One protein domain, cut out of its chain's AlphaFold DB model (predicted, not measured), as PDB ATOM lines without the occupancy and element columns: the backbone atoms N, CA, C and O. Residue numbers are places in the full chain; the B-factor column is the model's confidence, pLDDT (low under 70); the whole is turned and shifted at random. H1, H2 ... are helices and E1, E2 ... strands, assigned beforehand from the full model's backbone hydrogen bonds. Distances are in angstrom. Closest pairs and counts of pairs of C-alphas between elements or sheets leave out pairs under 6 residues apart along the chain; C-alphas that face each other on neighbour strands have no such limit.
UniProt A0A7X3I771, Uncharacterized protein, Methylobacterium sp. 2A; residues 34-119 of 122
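What this domain is: This is residues 34 to 119 of the 122 residues of an uncharacterized protein of Methylobacterium sp. 2A (UniProt A0A7X3I771). One curled six-stranded sheet, like part of a barrel, folds back on itself so that E3 and E2 face E6, E5 and E4, with E1 as the hinge; the small helix H1 packs on E6, and beyond E6 a long arm runs to H2, where residues 111 to 117 stick out. The printed part has 86 residues, in chain order H1, E1 to E6, H2; the class is mixed, helices and strands. The mixed sheet has the order E3, E2, E1, E6, E5, E4. The whole is loose, with a radius of gyration of the C-alphas of 15.4 A and spans of 46 by 34 by 25 A.

Where its parts are: E1, residues 42 to 50, is 20.0 A long and begins at C-alpha 42 (166.334, 144.225, 167.376); E2, residues 61 to 68, is 20.4 A. E3 is residues 76 to 79, E4 83 to 87, E5 90 to 93 and E6 97 to 100. H1 is residues 34 to 39; H2, residues 112 to 117, ends at C-alpha 117 (133.008, 151.966, 176.691).

How they stand to each other: E1, E2, E3 and E4, E5, E6 are meanders, each strand the antiparallel neighbour of the one before: N 44 and O 66 are 2.9 A apart, N 67 and O 76 2.8 A, N 92 and O 85 2.8 A, N 98 and O 91 2.8 A. E1 and E6 are parallel, with N 43 and O 99 at 2.8 A. E1 bends by 88 degrees at residue 45. H1 stands up from the sheet, only just over E6 with 3 C-alphas; C-alphas 37 and 99 are closest, 5.2 A. In H1 and H2 every O i to N i+4 pair is within hydrogen-bond range.

The domain as a whole: The C-alphas of Ala 35 and Glu 113 are farthest apart, 47.4 A. The printed part has no cut; the link E6 to H2 is long. Confidence is under 70 at residues 53 to 59, 106 to 110, 112 and 115.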
ATOM      1  N   GLU A  34     177.477 139.742 173.392       96.44
ATOM      2  CA  GLU A  34     176.731 140.991 173.598       96.44
ATOM      3  C   GLU A  34     176.987 142.020 172.486       96.44
ATOM      4  O   GLU A  34     176.061 142.697 172.048       96.44
ATOM      5  N   ALA A  35     178.225 142.107 171.983       97.00
ATOM      6  CA  ALA A  35     178.573 142.994 170.875       97.00
ATOM      7  C   ALA A  35     177.886 142.573 169.564       97.00
ATOM      8  O   ALA A  35     177.318 143.415 168.869       97.00
ATOM      9  N   GLU A  36     177.864 141.270 169.255       96.44
ATOM     10  CA  GLU A  36     177.142 140.743 168.088       96.44
ATOM     11  C   GLU A  36     175.637 141.041 168.181       96.44
ATOM     12  O   GLU A  36     175.012 141.401 167.181       96.44
ATOM     13  N   LEU A  37     175.049 140.940 169.377       97.69
ATOM     14  CA  LEU A  37     173.636 141.256 169.607       97.69
ATOM     15  C   LEU A  37     173.346 142.765 169.585       97.69
ATOM     16  O   LEU A  37     172.281 143.177 169.116       97.69
ATOM     17  N   ALA A  38     174.282 143.601 170.036       96.19
ATOM     18  CA  ALA A  38     174.157 145.054 169.973       96.19
ATOM     19  C   ALA A  38     174.062 145.558 168.523       96.19
ATOM     20  O   ALA A  38     173.255 146.455 168.252       96.19
ATOM     21  N   ASP A  39     174.812 144.932 167.613       96.19
ATOM     22  CA  ASP A  39     174.818 145.221 166.173       96.19
ATOM     23  C   ASP A  39     173.705 144.494 165.397       96.19
ATOM     24  O   ASP A  39     173.363 144.865 164.267       96.19
ATOM     25  N   ALA A  40     173.103 143.460 165.990       97.44
ATOM     26  CA  ALA A  40     172.015 142.721 165.372       97.44
ATOM     27  C   ALA A  40     170.719 143.556 165.282       97.44
ATOM     28  O   ALA A  40     170.426 144.408 166.137       97.44
ATOM     29  N   PRO A  41     169.861 143.280 164.276       98.31
ATOM     30  CA  PRO A  41     168.506 143.807 164.266       98.31
ATOM     31  C   PRO A  41     167.782 143.438 165.564       98.31
ATOM     32  O   PRO A  41     167.842 142.295 166.016       98.31
ATOM     33  N   PHE A  42     167.088 144.411 166.142       98.56
ATOM     34  CA  PHE A  42     166.334 144.225 167.376       98.56
ATOM     35  C   PHE A  42     164.881 143.911 167.036       98.56
ATOM     36  O   PHE A  42     164.271 144.645 166.255       98.56
ATOM     37  N   LEU A  43     164.341 142.821 167.577       98.44
ATOM     38  CA  LEU A  43     162.971 142.383 167.346       98.44
ATOM     39  C   LEU A  43     162.181 142.424 168.654       98.44
ATOM     40  O   LEU A  43     162.413 141.629 169.559       98.44
ATOM     41  N   ASP A  44     161.219 143.334 168.720       97.75
ATOM     42  CA  ASP A  44     160.406 143.582 169.907       97.75
ATOM     43  C   ASP A  44     158.933 143.238 169.668       97.75
ATOM     44  O   ASP A  44     158.463 143.202 168.522       97.75
ATOM     45  N   ARG A  45     158.186 142.997 170.749       95.94
ATOM     46  CA  ARG A  45     156.790 142.527 170.722       95.94
ATOM     47  C   ARG A  45     156.633 141.352 169.758       95.94
ATOM     48  O   ARG A  45     155.804 141.381 168.844       95.94
ATOM     49  N   TRP A  46     157.500 140.359 169.916       96.06
ATOM     50  CA  TRP A  46     157.668 139.266 168.965       96.06
ATOM     51  C   TRP A  46     156.906 138.007 169.385       96.06
ATOM     52  O   TRP A  46     156.716 137.735 170.567       96.06
ATOM     53  N   ARG A  47     156.476 137.202 168.415       95.00
ATOM     54  CA  ARG A  47     155.883 135.877 168.651       95.00
ATOM     55  C   ARG A  47     156.322 134.883 167.589       95.00
ATOM     56  O   ARG A  47     156.564 135.270 166.444       95.00
ATOM     57  N   LEU A  48     156.367 133.607 167.956       93.25
ATOM     58  CA  LEU A  48     156.588 132.515 167.010       93.25
ATOM     59  C   LEU A  48     155.326 132.259 166.188       93.25
ATOM     60  O   LEU A  48     154.220 132.200 166.723       93.25
ATOM     61  N   VAL A  49     155.502 132.112 164.881       90.31
ATOM     62  CA  VAL A  49     154.444 131.788 163.920       90.31
ATOM     63  C   VAL A  49     154.985 130.812 162.873       90.31
ATOM     64  O   VAL A  49     156.196 130.623 162.745       90.31
ATOM     65  N   GLY A  50     154.102 130.190 162.095       88.81
ATOM     66  CA  GLY A  50     154.518 129.452 160.901       88.81
ATOM     67  C   GLY A  50     155.020 130.406 159.814       88.81
ATOM     68  O   GLY A  50     154.411 131.451 159.574       88.81
ATOM     69  N   TYR A  51     156.116 130.050 159.143       86.44
ATOM     70  CA  TYR A  51     156.633 130.824 158.020       86.44
ATOM     71  C   TYR A  51     155.616 130.826 156.865       86.44
ATOM     72  O   TYR A  51     155.142 129.752 156.476       86.44
ATOM     73  N   PRO A  52     155.266 132.003 156.306       76.94
ATOM     74  CA  PRO A  52     154.256 132.104 155.258       76.94
ATOM     75  C   PRO A  52     154.584 131.228 154.042       76.94
ATOM     76  O   PRO A  52     155.735 131.153 153.613       76.94
ATOM     77  N   GLY A  53     153.563 130.603 153.450       69.88
ATOM     78  CA  GLY A  53     153.694 129.843 152.200       69.88
ATOM     79  C   GLY A  53     153.925 128.335 152.351       69.88
ATOM     80  O   GLY A  53     154.004 127.647 151.338       69.88
ATOM     81  N   PHE A  54     153.979 127.808 153.577       60.69
ATOM     82  CA  PHE A  54     153.962 126.366 153.840       60.69
ATOM     83  C   PHE A  54     152.599 125.940 154.404       60.69
ATOM     84  O   PHE A  54     152.013 126.649 155.222       60.69
ATOM     85  N   GLY A  55     152.077 124.798 153.944       50.09
ATOM     86  CA  GLY A  55     150.816 124.233 154.433       50.09
ATOM     87  C   GLY A  55     150.889 123.763 155.898       50.09
ATOM     88  O   GLY A  55     151.984 123.654 156.463       50.09
ATOM     89  N   PRO A  56     149.736 123.469 156.528       49.53
ATOM     90  CA  PRO A  56     149.692 122.959 157.897       49.53
ATOM     91  C   PRO A  56     150.513 121.663 158.026       49.53
ATOM     92  O   PRO A  56     150.406 120.769 157.192       49.53
ATOM     93  N   GLY A  57     151.352 121.573 159.064       51.50
ATOM     94  CA  GLY A  57     152.145 120.375 159.385       51.50
ATOM     95  C   GLY A  57     153.563 120.311 158.794       51.50
ATOM     96  O   GLY A  57     154.363 119.515 159.270       51.50
ATOM     97  N   ALA A  58     153.910 121.168 157.824       56.19
ATOM     98  CA  ALA A  58     155.257 121.249 157.227       56.19
ATOM     99  C   ALA A  58     155.941 122.618 157.438       56.19
ATOM    100  O   ALA A  58     157.007 122.895 156.884       56.19
ATOM    101  N   GLY A  59     155.296 123.508 158.198       67.12
ATOM    102  CA  GLY A  59     155.712 124.896 158.357       67.12
ATOM    103  C   GLY A  59     156.973 125.036 159.201       67.12
ATOM    104  O   GLY A  59     157.015 124.632 160.360       67.12
ATOM    105  N   ARG A  60     157.995 125.673 158.634       86.12
ATOM    106  CA  ARG A  60     159.164 126.122 159.393       86.12
ATOM    107  C   ARG A  60     158.742 127.265 160.316       86.12
ATOM    108  O   ARG A  60     157.959 128.112 159.895       86.12
ATOM    109  N   LEU A  61     159.253 127.317 161.543       91.62
ATOM    110  CA  LEU A  61     158.962 128.429 162.450       91.62
ATOM    111  C   LEU A  61     159.678 129.699 161.995       91.62
ATOM    112  O   LEU A  61     160.830 129.652 161.569       91.62
ATOM    113  N   CYS A  62     159.019 130.843 162.126       94.50
ATOM    114  CA  CYS A  62     159.649 132.156 162.080       94.50
ATOM    115  C   CYS A  62     159.100 133.047 163.196       94.50
ATOM    116  O   CYS A  62     158.171 132.666 163.909       94.50
ATOM    117  N   ALA A  63     159.678 134.234 163.361       95.38
ATOM    118  CA  ALA A  63     159.152 135.235 164.271       95.38
ATOM    119  C   ALA A  63     158.396 136.315 163.492       95.38
ATOM    120  O   ALA A  63     158.818 136.740 162.413       95.38
ATOM    121  N   HIS A  64     157.292 136.777 164.068       95.31
ATOM    122  CA  HIS A  64     156.611 137.998 163.660       95.31
ATOM    123  C   HIS A  64     156.669 139.005 164.808       95.31
ATOM    124  O   HIS A  64     156.340 138.657 165.942       95.31
ATOM    125  N   GLY A  65     157.083 140.237 164.526       95.75
ATOM    126  CA  GLY A  65     157.263 141.280 165.538       95.75
ATOM    127  C   GLY A  65     157.665 142.614 164.924       95.75
ATOM    128  O   GLY A  65     157.673 142.760 163.702       95.75
ATOM    129  N   ASN A  66     158.009 143.586 165.765       97.62
ATOM    130  CA  ASN A  66     158.467 144.902 165.329       97.62
ATOM    131  C   ASN A  66     159.990 144.945 165.290       97.62
ATOM    132  O   ASN A  66     160.645 144.922 166.331       97.62
ATOM    133  N   VAL A  67     160.547 145.019 164.087       98.00
ATOM    134  CA  VAL A  67     161.989 145.101 163.889       98.00
ATOM    135  C   VAL A  67     162.469 146.543 163.936       98.00
ATOM    136  O   VAL A  67     161.783 147.461 163.492       98.00
ATOM    137  N   GLN A  68     163.675 146.729 164.451       97.88
ATOM    138  CA  GLN A  68     164.428 147.975 164.447       97.88
ATOM    139  C   GLN A  68     165.869 147.675 164.031       97.88
ATOM    140  O   GLN A  68     166.344 146.544 164.164       97.88
ATOM    141  N   ARG A  69     166.580 148.690 163.524       95.81
ATOM    142  CA  ARG A  69     167.994 148.580 163.106       95.81
ATOM    143  C   ARG A  69     168.244 147.495 162.043       95.81
ATOM    144  O   ARG A  69     169.351 146.990 161.898       95.81
ATOM    145  N   HIS A  70     167.220 147.116 161.274       94.56
ATOM    146  CA  HIS A  70     167.389 146.117 160.226       94.56
ATOM    147  C   HIS A  70     168.101 146.736 159.011       94.56
ATOM    148  O   HIS A  70     167.630 147.735 158.472       94.56
ATOM    149  N   PRO A  71     169.168 146.125 158.469       91.75
ATOM    150  CA  PRO A  71     170.001 146.756 157.435       91.75
ATOM    151  C   PRO A  71     169.320 146.888 156.063       91.75
ATOM    152  O   PRO A  71     169.892 147.445 155.135       91.75
ATOM    153  N   ARG A  72     168.128 146.303 155.885       90.19
ATOM    154  CA  ARG A  72     167.395 146.299 154.601       90.19
ATOM    155  C   ARG A  72     165.920 146.672 154.710       90.19
ATOM    156  O   ARG A  72     165.264 146.790 153.683       90.19
ATOM    157  N   LEU A  73     165.377 146.737 155.923       89.94
ATOM    158  CA  LEU A  73     163.948 146.949 156.151       89.94
ATOM    159  C   LEU A  73     163.806 148.184 157.036       89.94
ATOM    160  O   LEU A  73     164.626 148.346 157.940       89.94
ATOM    161  N   PRO A  74     162.800 149.035 156.797       94.31
ATOM    162  CA  PRO A  74     162.469 150.084 157.748       94.31
ATOM    163  C   PRO A  74     162.036 149.465 159.081       94.31
ATOM    164  O   PRO A  74     161.623 148.302 159.135       94.31
ATOM    165  N   SER A  75     162.109 150.254 160.151       96.12
ATOM    166  CA  SER A  75     161.562 149.836 161.440       96.12
ATOM    167  C   SER A  75     160.049 149.609 161.342       96.12
ATOM    168  O   SER A  75     159.352 150.373 160.674       96.12
ATOM    169  N   GLY A  76     159.539 148.580 162.020       96.00
ATOM    170  CA  GLY A  76     158.114 148.237 162.024       96.00
ATOM    171  C   GLY A  76     157.842 146.732 161.952       96.00
ATOM    172  O   GLY A  76     158.759 145.933 162.143       96.00
ATOM    173  N   PRO A  77     156.587 146.326 161.696       96.00
ATOM    174  CA  PRO A  77     156.204 144.919 161.640       96.00
ATOM    175  C   PRO A  77     156.956 144.149 160.548       96.00
ATOM    176  O   PRO A  77     157.063 144.610 159.410       96.00
ATOM    177  N   CYS A  78     157.449 142.954 160.869       94.31
ATOM    178  CA  CYS A  78     158.074 142.067 159.894       94.31
ATOM    179  C   CYS A  78     157.891 140.589 160.256       94.31
ATOM    180  O   CYS A  78     157.745 140.237 161.428       94.31
ATOM    181  N   TRP A  79     157.961 139.728 159.238       94.62
ATOM    182  CA  TRP A  79     158.260 138.307 159.411       94.62
ATOM    183  C   TRP A  79     159.749 138.090 159.188       94.62
ATOM    184  O   TRP A  79     160.316 138.564 158.198       94.62
ATOM    185  N   THR A  80     160.381 137.338 160.077       95.06
ATOM    186  CA  THR A  80     161.751 136.890 159.853       95.06
ATOM    187  C   THR A  80     161.786 135.753 158.832       95.06
ATOM    188  O   THR A  80     160.784 135.081 158.584       95.06
ATOM    189  N   SER A  81     162.971 135.471 158.280       92.88
ATOM    190  CA  SER A  81     163.230 134.155 157.681       92.88
ATOM    191  C   SER A  81     163.073 133.046 158.735       92.88
ATOM    192  O   SER A  81     163.084 133.356 159.935       92.88
ATOM    193  N   PRO A  82     162.968 131.773 158.320       94.19
ATOM    194  CA  PRO A  82     162.868 130.655 159.243       94.19
ATOM    195  C   PRO A  82     163.952 130.663 160.319       94.19
ATOM    196  O   PRO A  82     165.107 131.006 160.049       94.19
ATOM    197  N   ILE A  83     163.553 130.306 161.533       95.69
ATOM    198  CA  ILE A  83     164.417 130.148 162.698       95.69
ATOM    199  C   ILE A  83     165.152 128.814 162.574       95.69
ATOM    200  O   ILE A  83     164.565 127.808 162.174       95.69
ATOM    201  N   VAL A  84     166.442 128.829 162.899       96.31
ATOM    202  CA  VAL A  84     167.302 127.637 162.950       96.31
ATOM    203  C   VAL A  84     167.810 127.359 164.364       96.31
ATOM    204  O   VAL A  84     168.057 126.206 164.692       96.31
ATOM    205  N   ALA A  85     167.928 128.393 165.203       96.69
ATOM    206  CA  ALA A  85     168.273 128.284 166.617       96.69
ATOM    207  C   ALA A  85     167.726 129.492 167.395       96.69
ATOM    208  O   ALA A  85     167.459 130.550 166.820       96.69
ATOM    209  N   MET A  86     167.562 129.331 168.701       96.94
ATOM    210  CA  MET A  86     167.111 130.364 169.631       96.94
ATOM    211  C   MET A  86     167.798 130.123 170.975       96.94
ATOM    212  O   MET A  86     167.967 128.967 171.361       96.94
ATOM    213  N   GLY A  87     168.162 131.202 171.657       96.06
ATOM    214  CA  GLY A  87     168.688 131.186 173.019       96.06
ATOM    215  C   GLY A  87     168.062 132.306 173.845       96.06
ATOM    216  O   GLY A  87     167.040 132.880 173.449       96.06
ATOM    217  N   ASP A  88     168.658 132.611 174.993       95.12
ATOM    218  CA  ASP A  88     168.151 133.673 175.859       95.12
ATOM    219  C   ASP A  88     168.401 135.050 175.226       95.12
ATOM    220  O   ASP A  88     169.531 135.429 174.930       95.12
ATOM    221  N   GLY A  89     167.330 135.790 174.944       96.88
ATOM    222  CA  GLY A  89     167.426 137.121 174.342       96.88
ATOM    223  C   GLY A  89     167.849 137.167 172.864       96.88
ATOM    224  O   GLY A  89     168.058 138.263 172.341       96.88
ATOM    225  N   TRP A  90     167.944 136.039 172.146       98.38
ATOM    226  CA  TRP A  90     168.327 136.047 170.726       98.38
ATOM    227  C   TRP A  90     167.680 134.944 169.873       98.38
ATOM    228  O   TRP A  90     167.319 133.866 170.345       98.38
ATOM    229  N   ILE A  91     167.576 135.199 168.562       98.12
ATOM    230  CA  ILE A  91     167.230 134.181 167.550       98.12
ATOM    231  C   ILE A  91     168.245 134.159 166.416       98.12
ATOM    232  O   ILE A  91     168.607 135.206 165.882       98.12
ATOM    233  N   ARG A  92     168.643 132.964 165.969       98.12
ATOM    234  CA  ARG A  92     169.315 132.769 164.681       98.12
ATOM    235  C   ARG A  92     168.286 132.318 163.662       98.12
ATOM    236  O   ARG A  92     167.644 131.278 163.791       98.12
ATOM    237  N   THR A  93     168.130 133.117 162.617       96.88
ATOM    238  CA  THR A  93     167.309 132.768 161.449       96.88
ATOM    239  C   THR A  93     168.185 132.158 160.361       96.88
ATOM    240  O   THR A  93     169.374 132.008 160.580       96.88
ATOM    241  N   GLU A  94     167.693 131.867 159.159       95.06
ATOM    242  CA  GLU A  94     168.595 131.537 158.038       95.06
ATOM    243  C   GLU A  94     169.508 132.710 157.652       95.06
ATOM    244  O   GLU A  94     170.625 132.531 157.175       95.06
ATOM    245  N   SER A  95     169.050 133.947 157.858       93.12
ATOM    246  CA  SER A  95     169.698 135.130 157.282       93.12
ATOM    247  C   SER A  95     170.611 135.916 158.219       93.12
ATOM    248  O   SER A  95     171.397 136.713 157.703       93.12
ATOM    249  N   ARG A  96     170.394 135.843 159.537       95.50
ATOM    250  CA  ARG A  96     171.130 136.576 160.589       95.50
ATOM    251  C   ARG A  96     170.637 136.217 161.990       95.50
ATOM    252  O   ARG A  96     169.549 135.641 162.123       95.50
ATOM    253  N   PHE A  97     171.402 136.646 162.988       98.00
ATOM    254  CA  PHE A  97     170.938 136.826 164.359       98.00
ATOM    255  C   PHE A  97     169.992 138.027 164.493       98.00
ATOM    256  O   PHE A  97     170.087 138.987 163.726       98.00
ATOM    257  N   TYR A  98     169.091 137.958 165.466       98.44
ATOM    258  CA  TYR A  98     168.345 139.090 166.006       98.44
ATOM    259  C   TYR A  98     168.505 139.088 167.522       98.44
ATOM    260  O   TYR A  98     168.413 138.024 168.136       98.44
ATOM    261  N   ALA A  99     168.663 140.274 168.098       98.56
ATOM    262  CA  ALA A  99     168.444 140.485 169.521       98.56
ATOM    263  C   ALA A  99     166.938 140.600 169.785       98.56
ATOM    264  O   ALA A  99     166.206 141.196 168.984       98.56
ATOM    265  N   LEU A 100     166.468 140.029 170.886       98.31
ATOM    266  CA  LEU A 100     165.061 140.009 171.258       98.31
ATOM    267  C   LEU A 100     164.763 141.044 172.340       98.31
ATOM    268  O   LEU A 100     165.492 141.176 173.318       98.31
ATOM    269  N   GLY A 101     163.663 141.763 172.143       96.81
ATOM    270  CA  GLY A 101     163.009 142.551 173.177       96.81
ATOM    271  C   GLY A 101     161.938 141.743 173.898       96.81
ATOM    272  O   GLY A 101     162.000 140.513 173.994       96.81
ATOM    273  N   GLU A 102     160.898 142.439 174.344       96.19
ATOM    274  CA  GLU A 102     159.784 141.807 175.031       96.19
ATOM    275  C   GLU A 102     159.010 140.897 174.066       96.19
ATOM    276  O   GLU A 102     158.701 141.290 172.930       96.19
ATOM    277  N   PRO A 103     158.641 139.677 174.487       94.19
ATOM    278  CA  PRO A 103     157.716 138.871 173.714       94.19
ATOM    279  C   PRO A 103     156.363 139.588 173.615       94.19
ATOM    280  O   PRO A 103     155.938 140.319 174.513       94.19
ATOM    281  N   TYR A 104     155.658 139.366 172.509       91.38
ATOM    282  CA  TYR A 104     154.290 139.830 172.334       91.38
ATOM    283  C   TYR A 104     153.419 139.224 173.432       91.38
ATOM    284  O   TYR A 104     153.147 138.023 173.442       91.38
ATOM    285  N   LYS A 105     152.950 140.079 174.333       85.19
ATOM    286  CA  LYS A 105     151.908 139.748 175.296       85.19
ATOM    287  C   LYS A 105     150.586 140.140 174.640       85.19
ATOM    288  O   LYS A 105     150.417 141.327 174.347       85.19
ATOM    289  N   PRO A 106     149.682 139.190 174.329       68.81
ATOM    290  CA  PRO A 106     148.347 139.579 173.910       68.81
ATOM    291  C   PRO A 106     147.772 140.484 174.999       68.81
ATOM    292  O   PRO A 106     147.908 140.185 176.187       68.81
ATOM    293  N   SER A 107     147.168 141.606 174.598       64.12
ATOM    294  CA  SER A 107     146.269 142.296 175.519       64.12
ATOM    295  C   SER A 107     145.269 141.249 176.008       64.12
ATOM    296  O   SER A 107     144.832 140.448 175.172       64.12
ATOM    297  N   PRO A 108     144.896 141.222 177.302       62.91
ATOM    298  CA  PRO A 108     143.680 140.520 177.679       62.91
ATOM    299  C   PRO A 108     142.603 140.982 176.700       62.91
ATOM    300  O   PRO A 108     142.529 142.190 176.428       62.91
ATOM    301  N   ASP A 109     141.898 140.029 176.083       66.06
ATOM    302  CA  ASP A 109     140.782 140.338 175.195       66.06
ATOM    303  C   ASP A 109     139.927 141.343 175.945       66.06
ATOM    304  O   ASP A 109     139.380 141.027 177.001       66.06
ATOM    305  N   ILE A 110     139.924 142.587 175.469       64.62
ATOM    306  CA  ILE A 110     139.093 143.611 176.069       64.62
ATOM    307  C   ILE A 110     137.677 143.130 175.759       64.62
ATOM    308  O   ILE A 110     137.356 143.032 174.564       64.62
ATOM    309  N   PRO A 111     136.867 142.771 176.778       74.50
ATOM    310  CA  PRO A 111     135.493 142.364 176.543       74.50
ATOM    311  C   PRO A 111     134.813 143.423 175.681       74.50
ATOM    312  O   PRO A 111     135.115 144.611 175.827       74.50
ATOM    313  N   ASP A 112     133.929 143.012 174.774       66.31
ATOM    314  CA  ASP A 112     133.313 143.935 173.811       66.31
ATOM    315  C   ASP A 112     132.677 145.147 174.520       66.31
ATOM    316  O   ASP A 112     132.832 146.277 174.069       66.31
ATOM    317  N   GLU A 113     132.113 144.934 175.712       76.06
ATOM    318  CA  GLU A 113     131.600 145.968 176.624       76.06
ATOM    319  C   GLU A 113     132.639 147.034 177.036       76.06
ATOM    320  O   GLU A 113     132.326 148.223 177.090       76.06
ATOM    321  N   VAL A 114     133.895 146.647 177.281       72.62
ATOM    322  CA  VAL A 114     134.981 147.576 177.629       72.62
ATOM    323  C   VAL A 114     135.534 148.254 176.370       72.62
ATOM    324  O   VAL A 114     135.893 149.429 176.419       72.62
ATOM    325  N   ALA A 115     135.565 147.565 175.224       69.12
ATOM    326  CA  ALA A 115     135.975 148.163 173.951       69.12
ATOM    327  C   ALA A 115     134.977 149.244 173.495       69.12
ATOM    328  O   ALA A 115     135.398 150.328 173.079       69.12
ATOM    329  N   GLU A 116     133.674 148.990 173.657       72.81
ATOM    330  CA  GLU A 116     132.611 149.969 173.416       72.81
ATOM    331  C   GLU A 116     132.691 151.153 174.386       72.81
ATOM    332  O   GLU A 116     132.661 152.303 173.941       72.81
ATOM    333  N   ALA A 117     132.873 150.904 175.689       74.69
ATOM    334  CA  ALA A 117     133.008 151.966 176.691       74.69
ATOM    335  C   ALA A 117     134.235 152.871 176.455       74.69
ATOM    336  O   ALA A 117     134.201 154.060 176.775       74.69
ATOM    337  N   LEU A 118     135.307 152.327 175.868       74.12
ATOM    338  CA  LEU A 118     136.516 153.067 175.491       74.12
ATOM    339  C   LEU A 118     136.447 153.683 174.082       74.12
ATOM    340  O   LEU A 118     137.410 154.317 173.646       74.12
ATOM    341  N   GLY A 119     135.335 153.521 173.356       71.88
ATOM    342  CA  GLY A 119     135.145 154.081 172.015       71.88
ATOM    343  C   GLY A 119     136.030 153.451 170.931       71.88
ATOM    344  O   GLY A 119     136.216 154.039 169.862       71.88
TER     345      GLY A 119